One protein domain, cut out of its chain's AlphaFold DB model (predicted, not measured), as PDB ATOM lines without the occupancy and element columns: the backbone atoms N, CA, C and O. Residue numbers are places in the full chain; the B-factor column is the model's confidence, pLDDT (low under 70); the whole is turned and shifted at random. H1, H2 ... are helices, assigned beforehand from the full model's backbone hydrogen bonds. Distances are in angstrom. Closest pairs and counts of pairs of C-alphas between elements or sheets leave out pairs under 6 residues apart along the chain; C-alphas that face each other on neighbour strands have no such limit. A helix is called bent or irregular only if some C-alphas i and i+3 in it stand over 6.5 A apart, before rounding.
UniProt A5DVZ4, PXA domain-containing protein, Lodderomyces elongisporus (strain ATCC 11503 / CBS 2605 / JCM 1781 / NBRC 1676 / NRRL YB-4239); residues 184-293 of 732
ATOM      1  N   ASP A 184      34.931  -8.079  -9.704       34.81
ATOM      2  CA  ASP A 184      35.729  -7.280 -10.659       34.81
ATOM      3  C   ASP A 184      35.308  -5.799 -10.633       34.81
ATOM      4  O   ASP A 184      36.142  -4.897 -10.521       34.81
ATOM      5  N   GLY A 185      33.994  -5.540 -10.648       44.81
ATOM      6  CA  GLY A 185      33.456  -4.180 -10.575       44.81
ATOM      7  C   GLY A 185      33.818  -3.450  -9.276       44.81
ATOM      8  O   GLY A 185      34.129  -2.261  -9.310       44.81
ATOM      9  N   LYS A 186      33.831  -4.144  -8.128       49.47
ATOM     10  CA  LYS A 186      34.250  -3.550  -6.845       49.47
ATOM     11  C   LYS A 186      35.731  -3.189  -6.834       49.47
ATOM     12  O   LYS A 186      36.071  -2.103  -6.376       49.47
ATOM     13  N   GLN A 187      36.588  -4.059  -7.362       46.84
ATOM     14  CA  GLN A 187      38.032  -3.837  -7.353       46.84
ATOM     15  C   GLN A 187      38.443  -2.664  -8.261       46.84
ATOM     16  O   GLN A 187      39.350  -1.906  -7.921       46.84
ATOM     17  N   GLN A 188      37.734  -2.455  -9.377       50.12
ATOM     18  CA  GLN A 188      37.953  -1.297 -10.246       50.12
ATOM     19  C   GLN A 188      37.454   0.017  -9.616       50.12
ATOM     20  O   GLN A 188      38.163   1.020  -9.688       50.12
ATOM     21  N   VAL A 189      36.291   0.016  -8.952       56.56
ATOM     22  CA  VAL A 189      35.772   1.193  -8.220       56.56
ATOM     23  C   VAL A 189      36.704   1.592  -7.069       56.56
ATOM     24  O   VAL A 189      36.998   2.773  -6.900       56.56
ATOM     25  N   GLU A 190      37.242   0.623  -6.324       60.94
ATOM     26  CA  GLU A 190      38.173   0.878  -5.214       60.94
ATOM     27  C   GLU A 190      39.497   1.518  -5.682       60.94
ATOM     28  O   GLU A 190      40.069   2.352  -4.981       60.94
ATOM     29  N   LEU A 191      39.956   1.194  -6.895       60.16
ATOM     30  CA  LEU A 191      41.156   1.786  -7.497       60.16
ATOM     31  C   LEU A 191      40.879   3.172  -8.107       60.16
ATOM     32  O   LEU A 191      41.742   4.050  -8.072       60.16
ATOM     33  N   GLN A 192      39.664   3.393  -8.620       68.50
ATOM     34  CA  GLN A 192      39.206   4.703  -9.091       68.50
ATOM     35  C   GLN A 192      39.087   5.708  -7.942       68.50
ATOM     36  O   GLN A 192      39.563   6.825  -8.096       68.50
ATOM     37  N   ASP A 193      38.549   5.302  -6.787       77.50
ATOM     38  CA  ASP A 193      38.370   6.159  -5.603       77.50
ATOM     39  C   ASP A 193      39.674   6.589  -4.917       77.50
ATOM     40  O   ASP A 193      39.682   7.489  -4.067       77.50
ATOM     41  N   GLN A 194      40.797   5.960  -5.263       82.88
ATOM     42  CA  GLN A 194      42.061   6.166  -4.569       82.88
ATOM     43  C   GLN A 194      42.622   7.584  -4.745       82.88
ATOM     44  O   GLN A 194      43.129   8.149  -3.773       82.88
ATOM     45  N   GLN A 195      42.520   8.176  -5.939       86.06
ATOM     46  CA  GLN A 195      43.089   9.504  -6.220       86.06
ATOM     47  C   GLN A 195      42.272  10.616  -5.543       86.06
ATOM     48  O   GLN A 195      42.827  11.526  -4.929       86.06
ATOM     49  N   GLU A 196      40.950  10.498  -5.588       89.25
ATOM     50  CA  GLU A 196      39.951  11.360  -4.961       89.25
ATOM     51  C   GLU A 196      40.088  11.391  -3.441       89.25
ATOM     52  O   GLU A 196      40.065  12.461  -2.826       89.25
ATOM     53  N   ILE A 197      40.231  10.215  -2.827       88.81
ATOM     54  CA  ILE A 197      40.365  10.082  -1.376       88.81
ATOM     55  C   ILE A 197      41.753  10.531  -0.934       88.81
ATOM     56  O   ILE A 197      41.869  11.178   0.103       88.81
ATOM     57  N   GLU A 198      42.805  10.280  -1.716       86.88
ATOM     58  CA  GLU A 198      44.137  10.826  -1.441       86.88
ATOM     59  C   GLU A 198      44.178  12.358  -1.570       86.88
ATOM     60  O   GLU A 198      44.802  13.021  -0.736       86.88
ATOM     61  N   PHE A 199      43.450  12.939  -2.529       88.25
ATOM     62  CA  PHE A 199      43.271  14.387  -2.656       88.25
ATOM     63  C   PHE A 199      42.567  14.977  -1.424       88.25
ATOM     64  O   PHE A 199      43.116  15.862  -0.764       88.25
ATOM     65  N   ILE A 200      41.397  14.439  -1.061       88.75
ATOM     66  CA  ILE A 200      40.624  14.850   0.125       88.75
ATOM     67  C   ILE A 200      41.472  14.715   1.400       88.75
ATOM     68  O   ILE A 200      41.564  15.647   2.204       88.75
ATOM     69  N   PHE A 201      42.151  13.579   1.566       86.12
ATOM     70  CA  PHE A 201      43.034  13.316   2.697       86.12
ATOM     71  C   PHE A 201      44.209  14.291   2.742       86.12
ATOM     72  O   PHE A 201      44.592  14.723   3.824       86.12
ATOM     73  N   THR A 202      44.764  14.690   1.597       84.81
ATOM     74  CA  THR A 202      45.846  15.682   1.529       84.81
ATOM     75  C   THR A 202      45.375  17.075   1.946       84.81
ATOM     76  O   THR A 202      46.109  17.758   2.663       84.81
ATOM     77  N   MET A 203      44.153  17.480   1.584       83.94
ATOM     78  CA  MET A 203      43.607  18.792   1.956       83.94
ATOM     79  C   MET A 203      43.249  18.894   3.444       83.94
ATOM     80  O   MET A 203      43.593  19.883   4.099       83.94
ATOM     81  N   TYR A 204      42.613  17.857   3.998       83.75
ATOM     82  CA  TYR A 204      42.050  17.887   5.354       83.75
ATOM     83  C   TYR A 204      42.859  17.118   6.408       83.75
ATOM     84  O   TYR A 204      42.388  16.953   7.533       83.75
ATOM     85  N   ARG A 205      44.091  16.673   6.104       77.12
ATOM     86  CA  ARG A 205      44.951  15.965   7.071       77.12
ATOM     87  C   ARG A 205      45.153  16.787   8.356       77.12
ATOM     88  O   ARG A 205      45.838  17.814   8.306       77.12
ATOM     89  N   PRO A 206      44.698  16.315   9.534       66.88
ATOM     90  CA  PRO A 206      44.931  17.015  10.790       66.88
ATOM     91  C   PRO A 206      46.429  17.075  11.117       66.88
ATOM     92  O   PRO A 206      47.118  16.051  11.200       66.88
ATOM     93  N   THR A 207      46.949  18.283  11.341       68.00
ATOM     94  CA  THR A 207      48.370  18.525  11.658       68.00
ATOM     95  C   THR A 207      48.811  17.842  12.955       68.00
ATOM     96  O   THR A 207      49.962  17.416  13.069       68.00
ATOM     97  N   THR A 208      47.887  17.664  13.901       59.75
ATOM     98  CA  THR A 208      48.096  17.067  15.229       59.75
ATOM     99  C   THR A 208      48.371  15.559  15.221       59.75
ATOM    100  O   THR A 208      48.871  15.033  16.212       59.75
ATOM    101  N   LEU A 209      48.075  14.842  14.130       54.88
ATOM    102  CA  LEU A 209      48.106  13.369  14.084       54.88
ATOM    103  C   LEU A 209      48.947  12.805  12.926       54.88
ATOM    104  O   LEU A 209      48.753  11.671  12.471       54.88
ATOM    105  N   ARG A 210      49.956  13.574  12.495       56.91
ATOM    106  CA  ARG A 210      50.850  13.260  11.366       56.91
ATOM    107  C   ARG A 210      51.465  11.849  11.429       56.91
ATOM    108  O   ARG A 210      51.656  11.249  10.373       56.91
ATOM    109  N   THR A 211      51.710  11.315  12.632       57.88
ATOM    110  CA  THR A 211      52.298   9.988  12.906       57.88
ATOM    111  C   THR A 211      51.313   8.813  12.874       57.88
ATOM    112  O   THR A 211      51.726   7.712  12.518       57.88
ATOM    113  N   LYS A 212      50.024   9.006  13.205       58.16
ATOM    114  CA  LYS A 212      48.993   7.954  13.051       58.16
ATOM    115  C   LYS A 212      48.539   7.835  11.596       58.16
ATOM    116  O   LYS A 212      48.415   6.729  11.087       58.16
ATOM    117  N   ALA A 213      48.420   8.970  10.907       57.09
ATOM    118  CA  ALA A 213      48.084   9.054   9.486       57.09
ATOM    119  C   ALA A 213      49.057   8.301   8.546       57.09
ATOM    120  O   ALA A 213      48.697   8.006   7.416       57.09
ATOM    121  N   LEU A 214      50.279   7.984   8.998       57.66
ATOM    122  CA  LEU A 214      51.256   7.171   8.254       57.66
ATOM    123  C   LEU A 214      51.004   5.652   8.341       57.66
ATOM    124  O   LEU A 214      51.718   4.895   7.694       57.66
ATOM    125  N   LYS A 215      50.042   5.201   9.159       64.19
ATOM    126  CA  LYS A 215      49.735   3.776   9.378       64.19
ATOM    127  C   LYS A 215      48.406   3.312   8.772       64.19
ATOM    128  O   LYS A 215      48.133   2.121   8.832       64.19
ATOM    129  N   LEU A 216      47.603   4.228   8.226       72.44
ATOM    130  CA  LEU A 216      46.329   3.918   7.570       72.44
ATOM    131  C   LEU A 216      46.641   3.293   6.204       72.44
ATOM    132  O   LEU A 216      46.995   4.007   5.261       72.44
ATOM    133  N   SER A 217      46.595   1.962   6.124       69.94
ATOM    134  CA  SER A 217      46.933   1.221   4.903       69.94
ATOM    135  C   SER A 217      45.759   1.130   3.934       69.94
ATOM    136  O   SER A 217      45.990   1.096   2.728       69.94
ATOM    137  N   THR A 218      44.520   1.117   4.434       79.62
ATOM    138  CA  THR A 218      43.325   0.997   3.590       79.62
ATOM    139  C   THR A 218      42.707   2.353   3.245       79.62
ATOM    140  O   THR A 218      42.809   3.344   3.973       79.62
ATOM    141  N   LEU A 219      42.057   2.397   2.085       77.12
ATOM    142  CA  LEU A 219      41.366   3.569   1.554       77.12
ATOM    143  C   LEU A 219      40.112   3.912   2.376       77.12
ATOM    144  O   LEU A 219      39.877   5.084   2.670       77.12
ATOM    145  N   ALA A 220      39.378   2.895   2.838       78.19
ATOM    146  CA  ALA A 220      38.244   3.056   3.748       78.19
ATOM    147  C   ALA A 220      38.658   3.706   5.082       78.19
ATOM    148  O   ALA A 220      38.030   4.674   5.504       78.19
ATOM    149  N   GLU A 221      39.763   3.261   5.697       81.44
ATOM    150  CA  GLU A 221      40.318   3.881   6.911       81.44
ATOM    151  C   GLU A 221      40.695   5.354   6.703       81.44
ATOM    152  O   GLU A 221      40.418   6.189   7.565       81.44
ATOM    153  N   LYS A 222      41.323   5.695   5.565       82.00
ATOM    154  CA  LYS A 222      41.650   7.090   5.224       82.00
ATOM    155  C   LYS A 222      40.388   7.939   5.090       82.00
ATOM    156  O   LYS A 222      40.375   9.063   5.591       82.00
ATOM    157  N   LEU A 223      39.351   7.413   4.436       83.81
ATOM    158  CA  LEU A 223      38.091   8.120   4.248       83.81
ATOM    159  C   LEU A 223      37.383   8.334   5.590       83.81
ATOM    160  O   LEU A 223      37.164   9.484   5.960       83.81
ATOM    161  N   ASP A 224      37.107   7.267   6.348       84.69
ATOM    162  CA  ASP A 224      36.449   7.326   7.667       84.69
ATOM    163  C   ASP A 224      37.177   8.251   8.651       84.69
ATOM    164  O   ASP A 224      36.537   8.953   9.435       84.69
ATOM    165  N   TYR A 225      38.508   8.318   8.573       84.25
ATOM    166  CA  TYR A 225      39.313   9.240   9.370       84.25
ATOM    167  C   TYR A 225      39.125  10.721   8.987       84.25
ATOM    168  O   TYR A 225      39.240  11.590   9.853       84.25
ATOM    169  N   VAL A 226      38.828  11.028   7.719       85.62
ATOM    170  CA  VAL A 226      38.618  12.404   7.226       85.62
ATOM    171  C   VAL A 226      37.151  12.840   7.299       85.62
ATOM    172  O   VAL A 226      36.905  14.032   7.460       85.62
ATOM    173  N   LYS A 227      36.179  11.911   7.272       87.75
ATOM    174  CA  LYS A 227      34.728  12.212   7.353       87.75
ATOM    175  C   LYS A 227      34.327  13.266   8.407       87.75
ATOM    176  O   LYS A 227      33.432  14.048   8.093       87.75
ATOM    177  N   PRO A 228      34.918  13.333   9.622       87.50
ATOM    178  CA  PRO A 228      34.554  14.340  10.632       87.50
ATOM    179  C   PRO A 228      35.147  15.741  10.399       87.50
ATOM    180  O   PRO A 228      34.791  16.667  11.119       87.50
ATOM    181  N   TYR A 229      36.085  15.887   9.458       87.50
ATOM    182  CA  TYR A 229      36.815  17.130   9.169       87.50
ATOM    183  C   TYR A 229      36.426  17.764   7.825       87.50
ATOM    184  O   TYR A 229      36.951  18.822   7.479       87.50
ATOM    185  N   LEU A 230      35.541  17.114   7.063       89.94
ATOM    186  CA  LEU A 230      34.979  17.668   5.836       89.94
ATOM    187  C   LEU A 230      34.056  18.857   6.158       89.94
ATOM    188  O   LEU A 230      33.310  18.786   7.137       89.94
ATOM    189  N   PRO A 231      34.051  19.919   5.331       90.62
ATOM    190  CA  PRO A 231      33.010  20.941   5.364       90.62
ATOM    191  C   PRO A 231      31.597  20.341   5.313       90.62
ATOM    192  O   PRO A 231      31.367  19.295   4.709       90.62
ATOM    193  N   HIS A 232      30.629  21.011   5.935       89.88
ATOM    194  CA  HIS A 232      29.228  20.590   5.886       89.88
ATOM    195  C   HIS A 232      28.519  21.240   4.692       89.88
ATOM    196  O   HIS A 232      28.105  22.393   4.766       89.88
ATOM    197  N   ILE A 233      28.383  20.480   3.605       90.62
ATOM    198  CA  ILE A 233      27.554  20.798   2.432       90.62
ATOM    199  C   ILE A 233      26.122  20.277   2.642       90.62
ATOM    200  O   ILE A 233      25.160  20.924   2.242       90.62
ATOM    201  N   SER A 234      25.965  19.120   3.297       88.19
ATOM    202  CA  SER A 234      24.665  18.534   3.649       88.19
ATOM    203  C   SER A 234      24.625  18.049   5.101       88.19
ATOM    204  O   SER A 234      25.658  17.727   5.694       88.19
ATOM    205  N   GLN A 235      23.416  17.973   5.669       86.69
ATOM    206  CA  GLN A 235      23.169  17.460   7.023       86.69
ATOM    207  C   GLN A 235      23.449  15.953   7.146       86.69
ATOM    208  O   GLN A 235      23.853  15.487   8.211       86.69
ATOM    209  N   ASP A 236      23.243  15.178   6.074       88.56
ATOM    210  CA  ASP A 236      23.549  13.745   6.074       88.56
ATOM    211  C   ASP A 236      25.026  13.511   5.739       88.56
ATOM    212  O   ASP A 236      25.508  13.877   4.666       88.56
ATOM    213  N   GLN A 237      25.747  12.871   6.660       88.94
ATOM    214  CA  GLN A 237      27.188  12.658   6.544       88.94
ATOM    215  C   GLN A 237      27.585  11.763   5.360       88.94
ATOM    216  O   GLN A 237      28.638  11.990   4.769       88.94
ATOM    217  N   GLU A 238      26.779  10.765   4.987       88.44
ATOM    218  CA  GLU A 238      27.094   9.891   3.849       88.44
ATOM    219  C   GLU A 238      26.866  10.635   2.529       88.44
ATOM    220  O   GLU A 238      27.704  10.580   1.630       88.44
ATOM    221  N   LEU A 239      25.782  11.411   2.440       89.44
ATOM    222  CA  LEU A 239      25.542  12.293   1.299       89.44
ATOM    223  C   LEU A 239      26.653  13.344   1.156       89.44
ATOM    224  O   LEU A 239      27.179  13.533   0.061       89.44
ATOM    225  N   ASN A 240      27.065  13.963   2.265       92.44
ATOM    226  CA  ASN A 240      28.160  14.930   2.309       92.44
ATOM    227  C   ASN A 240      29.474  14.333   1.774       92.44
ATOM    228  O   ASN A 240      30.167  14.961   0.977       92.44
ATOM    229  N   VAL A 241      29.792  13.092   2.157       91.81
ATOM    230  CA  VAL A 241      30.971  12.364   1.662       91.81
ATOM    231  C   VAL A 241      30.891  12.109   0.158       91.81
ATOM    232  O   VAL A 241      31.865  12.383  -0.540       91.81
ATOM    233  N   GLN A 242      29.752  11.641  -0.365       91.75
ATOM    234  CA  GLN A 242      29.614  11.402  -1.808       91.75
ATOM    235  C   GLN A 242      29.663  12.701  -2.627       91.75
ATOM    236  O   GLN A 242      30.223  12.701  -3.723       91.75
ATOM    237  N   ILE A 243      29.161  13.822  -2.094       93.06
ATOM    238  CA  ILE A 243      29.342  15.141  -2.718       93.06
ATOM    239  C   ILE A 243      30.827  15.526  -2.717       93.06
ATOM    240  O   ILE A 243      31.362  15.866  -3.767       93.06
ATOM    241  N   HIS A 244      31.536  15.408  -1.591       93.75
ATOM    242  CA  HIS A 244      32.970  15.713  -1.551       93.75
ATOM    243  C   HIS A 244      33.800  14.847  -2.508       93.75
ATOM    244  O   HIS A 244      34.716  15.382  -3.134       93.75
ATOM    245  N   LEU A 245      33.455  13.563  -2.673       92.75
ATOM    246  CA  LEU A 245      34.050  12.663  -3.670       92.75
ATOM    247  C   LEU A 245      33.748  13.099  -5.112       92.75
ATOM    248  O   LEU A 245      34.625  13.037  -5.966       92.75
ATOM    249  N   PHE A 246      32.536  13.583  -5.395       92.44
ATOM    250  CA  PHE A 246      32.189  14.156  -6.701       92.44
ATOM    251  C   PHE A 246      33.027  15.409  -7.002       92.44
ATOM    252  O   PHE A 246      33.633  15.524  -8.067       92.44
ATOM    253  N   LEU A 247      33.118  16.326  -6.034       93.00
ATOM    254  CA  LEU A 247      33.895  17.558  -6.163       93.00
ATOM    255  C   LEU A 247      35.405  17.280  -6.249       93.00
ATOM    256  O   LEU A 247      36.111  17.970  -6.982       93.00
ATOM    257  N   SER A 248      35.928  16.274  -5.540       92.38
ATOM    258  CA  SER A 248      37.341  15.901  -5.655       92.38
ATOM    259  C   SER A 248      37.661  15.241  -6.993       92.38
ATOM    260  O   SER A 248      38.746  15.497  -7.510       92.38
ATOM    261  N   THR A 249      36.732  14.508  -7.617       90.94
ATOM    262  CA  THR A 249      36.921  14.014  -8.992       90.94
ATOM    263  C   THR A 249      37.077  15.163  -9.984       90.94
ATOM    264  O   THR A 249      38.005  15.144 -10.792       90.94
ATOM    265  N   ILE A 250      36.259  16.218  -9.879       88.75
ATOM    266  CA  ILE A 250      36.425  17.442 -10.685       88.75
ATOM    267  C   ILE A 250      37.825  18.041 -10.477       88.75
ATOM    268  O   ILE A 250      38.531  18.349 -11.445       88.75
ATOM    269  N   MET A 251      38.259  18.164  -9.217       88.69
ATOM    270  CA  MET A 251      39.585  18.696  -8.898       88.69
ATOM    271  C   MET A 251      40.713  17.833  -9.455       88.69
ATOM    272  O   MET A 251      41.643  18.371 -10.040       88.69
ATOM    273  N   VAL A 252      40.660  16.511  -9.300       88.12
ATOM    274  CA  VAL A 252      41.715  15.599  -9.757       88.12
ATOM    275  C   VAL A 252      41.768  15.545 -11.283       88.12
ATOM    276  O   VAL A 252      42.832  15.767 -11.864       88.12
ATOM    277  N   LYS A 253      40.630  15.296 -11.942       84.25
ATOM    278  CA  LYS A 253      40.564  15.057 -13.390       84.25
ATOM    279  C   LYS A 253      40.785  16.314 -14.222       84.25
ATOM    280  O   LYS A 253      41.375  16.216 -15.296       84.25
ATOM    281  N   TYR A 254      40.294  17.472 -13.776       81.50
ATOM    282  CA  TYR A 254      40.306  18.693 -14.586       81.50
ATOM    283  C   TYR A 254      41.245  19.756 -14.020       81.50
ATOM    284  O   TYR A 254      42.161  20.183 -14.721       81.50
ATOM    285  N   VAL A 255      41.075  20.150 -12.755       80.31
ATOM    286  CA  VAL A 255      41.828  21.283 -12.188       80.31
ATOM    287  C   VAL A 255      43.299  20.935 -11.964       80.31
ATOM    288  O   VAL A 255      44.171  21.646 -12.445       80.31
ATOM    289  N   ASN A 256      43.598  19.829 -11.286       80.06
ATOM    290  CA  ASN A 256      44.960  19.389 -10.987       80.06
ATOM    291  C   ASN A 256      45.699  18.978 -12.261       80.06
ATOM    292  O   ASN A 256      46.848  19.373 -12.442       80.06
ATOM    293  N   LEU A 257      45.048  18.231 -13.160       74.06
ATOM    294  CA  LEU A 257      45.651  17.828 -14.431       74.06
ATOM    295  C   LEU A 257      46.046  19.045 -15.286       74.06
ATOM    296  O   LEU A 257      47.119  19.047 -15.883       74.06
ATOM    297  N   TRP A 258      45.225  20.098 -15.311       72.88
ATOM    298  CA  TRP A 258      45.533  21.336 -16.030       72.88
ATOM    299  C   TRP A 258      46.553  22.213 -15.281       72.88
ATOM    300  O   TRP A 258      47.570  22.609 -15.844       72.88
ATOM    301  N   TYR A 259      46.333  22.476 -13.993       69.19
ATOM    302  CA  TYR A 259      47.142  23.405 -13.201       69.19
ATOM    303  C   TYR A 259      48.541  22.855 -12.889       69.19
ATOM    304  O   TYR A 259      49.535  23.549 -13.095       69.19
ATOM    305  N   LEU A 260      48.658  21.597 -12.442       64.69
ATOM    306  CA  LEU A 260      49.947  21.010 -12.044       64.69
ATOM    307  C   LEU A 260      50.868  20.723 -13.239       64.69
ATOM    308  O   LEU A 260      52.084  20.721 -13.068       64.69
ATOM    309  N   THR A 261      50.317  20.502 -14.440       62.91
ATOM    310  CA  THR A 261      51.126  20.313 -15.660       62.91
ATOM    311  C   THR A 261      51.591  21.630 -16.281       62.91
ATOM    312  O   THR A 261      52.563  21.630 -17.036       62.91
ATOM    313  N   LYS A 262      50.929  22.755 -15.974       62.91
ATOM    314  CA  LYS A 262      51.251  24.083 -16.526       62.91
ATOM    315  C   LYS A 262      52.010  24.995 -15.562       62.91
ATOM    316  O   LYS A 262      52.787  25.825 -16.023       62.91
ATOM    317  N   LEU A 263      51.820  24.850 -14.248       57.97
ATOM    318  CA  LEU A 263      52.412  25.721 -13.229       57.97
ATOM    319  C   LEU A 263      53.241  24.911 -12.226       57.97
ATOM    320  O   LEU A 263      52.742  24.378 -11.235       57.97
ATOM    321  N   THR A 264      54.553  24.853 -12.463       56.53
ATOM    322  CA  THR A 264      55.540  24.183 -11.598       56.53
ATOM    323  C   THR A 264      55.914  25.031 -10.373       56.53
ATOM    324  O   THR A 264      57.092  25.286 -10.114       56.53
ATOM    325  N   THR A 265      54.922  25.513  -9.624       58.34
ATOM    326  CA  THR A 265      55.126  26.319  -8.411       58.34
ATOM    327  C   THR A 265      55.119  25.463  -7.132       58.34
ATOM    328  O   THR A 265      54.307  24.551  -6.988       58.34
ATOM    329  N   PRO A 266      55.997  25.738  -6.148       54.94
ATOM    330  CA  PRO A 266      56.103  24.918  -4.934       54.94
ATOM    331  C   PRO A 266      54.914  25.069  -3.967       54.94
ATOM    332  O   PRO A 266      54.750  24.247  -3.071       54.94
ATOM    333  N   ASP A 267      54.079  26.098  -4.150       60.25
ATOM    334  CA  ASP A 267      52.930  26.424  -3.292       60.25
ATOM    335  C   ASP A 267      51.570  25.939  -3.845       60.25
ATOM    336  O   ASP A 267      50.519  26.307  -3.314       60.25
ATOM    337  N   ASN A 268      51.571  25.084  -4.878       67.19
ATOM    338  CA  ASN A 268      50.366  24.635  -5.596       67.19
ATOM    339  C   ASN A 268      49.235  24.127  -4.681       67.19
ATOM    340  O   ASN A 268      48.065  24.404  -4.935       67.19
ATOM    341  N   THR A 269      49.558  23.438  -3.584       72.88
ATOM    342  CA  THR A 269      48.550  22.909  -2.648       72.88
ATOM    343  C   THR A 269      47.751  23.997  -1.929       72.88
ATOM    344  O   THR A 269      46.603  23.748  -1.577       72.88
ATOM    345  N   LYS A 270      48.297  25.209  -1.742       76.94
ATOM    346  CA  LYS A 270      47.568  26.335  -1.130       76.94
ATOM    347  C   LYS A 270      46.503  26.891  -2.072       76.94
ATOM    348  O   LYS A 270      45.371  27.080  -1.645       76.94
ATOM    349  N   PHE A 271      46.854  27.120  -3.340       77.56
ATOM    350  CA  PHE A 271      45.909  27.614  -4.348       77.56
ATOM    351  C   PHE A 271      44.771  26.617  -4.570       77.56
ATOM    352  O   PHE A 271      43.603  26.975  -4.457       77.56
ATOM    353  N   VAL A 272      45.116  25.348  -4.808       82.38
ATOM    354  CA  VAL A 272      44.139  24.276  -5.040       82.38
ATOM    355  C   VAL A 272      43.224  24.090  -3.822       82.38
ATOM    356  O   VAL A 272      42.034  23.837  -3.987       82.38
ATOM    357  N   ARG A 273      43.745  24.286  -2.600       83.62
ATOM    358  CA  ARG A 273      42.930  24.300  -1.382       83.62
ATOM    359  C   ARG A 273      41.967  25.484  -1.321       83.62
ATOM    360  O   ARG A 273      40.809  25.256  -1.016       83.62
ATOM    361  N   ILE A 274      42.415  26.708  -1.606       82.88
ATOM    362  CA  ILE A 274      41.546  27.903  -1.620       82.88
ATOM    363  C   ILE A 274      40.422  27.730  -2.649       82.88
ATOM    364  O   ILE A 274      39.256  27.918  -2.321       82.88
ATOM    365  N   LEU A 275      40.756  27.282  -3.862       84.06
ATOM    366  CA  LEU A 275      39.787  27.004  -4.924       84.06
ATOM    367  C   LEU A 275      38.751  25.937  -4.519       84.06
ATOM    368  O   LEU A 275      37.577  26.048  -4.870       84.06
ATOM    369  N   TYR A 276      39.161  24.923  -3.752       89.19
ATOM    370  CA  TYR A 276      38.244  23.914  -3.228       89.19
ATOM    371  C   TYR A 276      37.401  24.438  -2.053       89.19
ATOM    372  O   TYR A 276      36.178  24.485  -2.162       89.19
ATOM    373  N   ASP A 277      38.051  24.858  -0.960       87.38
ATOM    374  CA  ASP A 277      37.432  25.254   0.315       87.38
ATOM    375  C   ASP A 277      36.570  26.522   0.182       87.38
ATOM    376  O   ASP A 277      35.444  26.548   0.671       87.38
ATOM    377  N   GLU A 278      37.092  27.579  -0.452       85.25
ATOM    378  CA  GLU A 278      36.455  28.906  -0.468       85.25
ATOM    379  C   GLU A 278      35.512  29.107  -1.665       85.25
ATOM    380  O   GLU A 278      34.781  30.097  -1.688       85.25
ATOM    381  N   ILE A 279      35.513  28.197  -2.656       86.00
ATOM    382  CA  ILE A 279      34.789  28.415  -3.918       86.00
ATOM    383  C   ILE A 279      33.941  27.215  -4.338       86.00
ATOM    384  O   ILE A 279      32.718  27.323  -4.374       86.00
ATOM    385  N   ILE A 280      34.542  26.056  -4.618       89.50
ATOM    386  CA  ILE A 280      33.796  24.889  -5.124       89.50
ATOM    387  C   ILE A 280      32.876  24.286  -4.053       89.50
ATOM    388  O   ILE A 280      31.721  23.974  -4.337       89.50
ATOM    389  N   VAL A 281      33.352  24.165  -2.810       91.19
ATOM    390  CA  VAL A 281      32.534  23.726  -1.665       91.19
ATOM    391  C   VAL A 281      31.412  24.726  -1.371       91.19
ATOM    392  O   VAL A 281      30.291  24.318  -1.075       91.19
ATOM    393  N   VAL A 282      31.690  26.027  -1.498       90.25
ATOM    394  CA  VAL A 282      30.713  27.100  -1.264       90.25
ATOM    395  C   VAL A 282      29.602  27.088  -2.318       90.25
ATOM    396  O   VAL A 282      28.425  27.097  -1.961       90.25
ATOM    397  N   LEU A 283      29.967  26.988  -3.599       90.56
ATOM    398  CA  LEU A 283      29.031  26.838  -4.715       90.56
ATOM    399  C   LEU A 283      28.160  25.583  -4.545       90.56
ATOM    400  O   LEU A 283      26.942  25.650  -4.684       90.56
ATOM    401  N   ALA A 284      28.760  24.447  -4.177       92.81
ATOM    402  CA  ALA A 284      28.018  23.212  -3.931       92.81
ATOM    403  C   ALA A 284      27.029  23.332  -2.756       92.81
ATOM    404  O   ALA A 284      25.920  22.808  -2.844       92.81
ATOM    405  N   ALA A 285      27.395  24.033  -1.677       91.69
ATOM    406  CA  ALA A 285      26.514  24.259  -0.531       91.69
ATOM    407  C   ALA A 285      25.323  25.173  -0.869       91.69
ATOM    408  O   ALA A 285      24.201  24.894  -0.442       91.69
ATOM    409  N   ASP A 286      25.531  26.220  -1.675       91.81
ATOM    410  CA  ASP A 286      24.441  27.067  -2.174       91.81
ATOM    411  C   ASP A 286      23.487  26.282  -3.094       91.81
ATOM    412  O   ASP A 286      22.275  26.288  -2.860       91.81
ATOM    413  N   ILE A 287      24.022  25.510  -4.052       92.06
ATOM    414  CA  ILE A 287      23.225  24.629  -4.926       92.06
ATOM    415  C   ILE A 287      22.395  23.640  -4.094       92.06
ATOM    416  O   ILE A 287      21.193  23.514  -4.321       92.06
ATOM    417  N   VAL A 288      22.991  22.965  -3.104       91.00
ATOM    418  CA  VAL A 288      22.265  22.018  -2.236       91.00
ATOM    419  C   VAL A 288      21.170  22.726  -1.428       91.00
ATOM    420  O   VAL A 288      20.032  22.260  -1.426       91.00
ATOM    421  N   SER A 289      21.456  23.890  -0.830       90.62
ATOM    422  CA  SER A 289      20.461  24.673  -0.078       90.62
ATOM    423  C   SER A 289      19.313  25.208  -0.947       90.62
ATOM    424  O   SER A 289      18.211  25.453  -0.447       90.62
ATOM    425  N   ARG A 290      19.543  25.416  -2.248       91.06
ATOM    426  CA  ARG A 290      18.503  25.786  -3.221       91.06
ATOM    427  C   ARG A 290      17.699  24.565  -3.669       91.06
ATOM    428  O   ARG A 290      16.474  24.627  -3.643       91.06
ATOM    429  N   CYS A 291      18.353  23.437  -3.954       89.06
ATOM    430  CA  CYS A 291      17.694  22.161  -4.250       89.06
ATOM    431  C   CYS A 291      16.731  21.716  -3.136       89.06
ATOM    432  O   CYS A 291      15.632  21.258  -3.435       89.06
ATOM    433  N   GLU A 292      17.092  21.903  -1.860       86.12
ATOM    434  CA  GLU A 292      16.224  21.604  -0.705       86.12
ATOM    435  C   GLU A 292      14.913  22.419  -0.670       86.12
ATOM    436  O   GLU A 292      13.979  22.037   0.034       86.12
ATOM    437  N   LYS A 293      14.818  23.523  -1.427       88.44
ATOM    438  CA  LYS A 293      13.631  24.394  -1.512       88.44
ATOM    439  C   LYS A 293      12.754  24.108  -2.737       88.44
ATOM    440  O   LYS A 293      11.672  24.683  -2.841       88.44
TER     441      LYS A 293
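AT A GLANCE: This is residues 184 to 293 of the 732 residues of the protein "PXA domain-containing protein" of Lodderomyces elongisporus (strain ATCC 11503 / CBS 2605 / JCM 1781 / NBRC 1676 / NRRL YB-4239) (UniProt A5DVZ4). A long helical hairpin, H3 with H4, is spread as a V, and the arm H1b crosses H3 in the middle of the domain, with the short helix H2 packing on H1b. The other arm of H1, H1a, leads away from this body, and its residues 184 to 189 stick out, as do residues 207 to 212 of the long loop before H2 and residues 261 to 267 at the turn of the hairpin. The printed part has 110 residues with four named helices, H1, H2, H3 and H4 in chain order, and no named strand; the class is all helix. It is compact, with a radius of gyration of the C-alphas of 14.6 A, and spans 42 by 36 by 34 A.

IN THESE COORDINATES: H1, residues 184 to 204, was assigned as one helix by its hydrogen bonds but is bent, with C-alphas 192 and 195 6.8 A apart. Its arms are H1a, residues 184 to 192, 12.6 A long from C-alpha 184 at (35.729, -7.280, -10.659), and H1b, residues 195 to 204, 14.3 A long. H2, residues 219 to 229, is 16.2 A long and irregular, with C-alphas 225 and 228 7.1 A apart. H3, residues 237 to 262, is 35.2 A long, has a kink of 34 degrees near residue 252, and is only just irregular, with C-alphas 253 and 256 6.6 A apart. H4, residues 268 to 291, was also assigned as one helix by its hydrogen bonds but is bent, with C-alphas 278 and 281 6.6 A apart; its arms are H4a, residues 268 to 278, 15.4 A long, and H4b, residues 281 to 291, 15.1 A long, ending at C-alpha 291 at (17.694, 22.161, -4.250).

HOW THE PARTS SIT: H1a and H1b stand at a steep tilt of 39 degrees. H1b touches H2 the same way at a shallow tilt of 34.5 degrees, only just short of steep; the closest C-alphas are those of Ile 197 and Leu 223, 6.4 A apart. H1b touches residues 244 to 252 of H3, about perpendicular at 81 degrees, with the C-alphas of Glu 196 and Ser 248 closest at 5.3 A. H3 and H4a form a hairpin: they only just touch, with 3 pairs of C-alphas within 8 A, and run opposite ways at a steep tilt of 39 degrees; the closest C-alphas are those of Leu 260 and Asn 268, 7.4 A apart. H4b is close to H3 but not clearly touching, with the C-alphas of Leu 247 and Val 281 closest at 7.8 A. H1a is apart from H3, H4a and H4b. The helix packing is mostly crossed, but only just: 1 of 3 touching pairs is at a shallow tilt. Every O i to N i+4 pair is within hydrogen-bond range in H1a, H1b, H4a and H4b, against 5 of 7 in H2 and 19 of 22 in H3.

THE WHOLE: The C-alphas of Thr 211 and Lys 293, the two farthest apart, are 43.7 A apart. The printed part has no cut. The link from H1 to H2 is long, with 14 residues, and that from H3 to H4 is tight. The mean pLDDT of the printed part is 78.8; it is under 70 at residues 184 to 192, 206 to 215, 217 and 259 to 268.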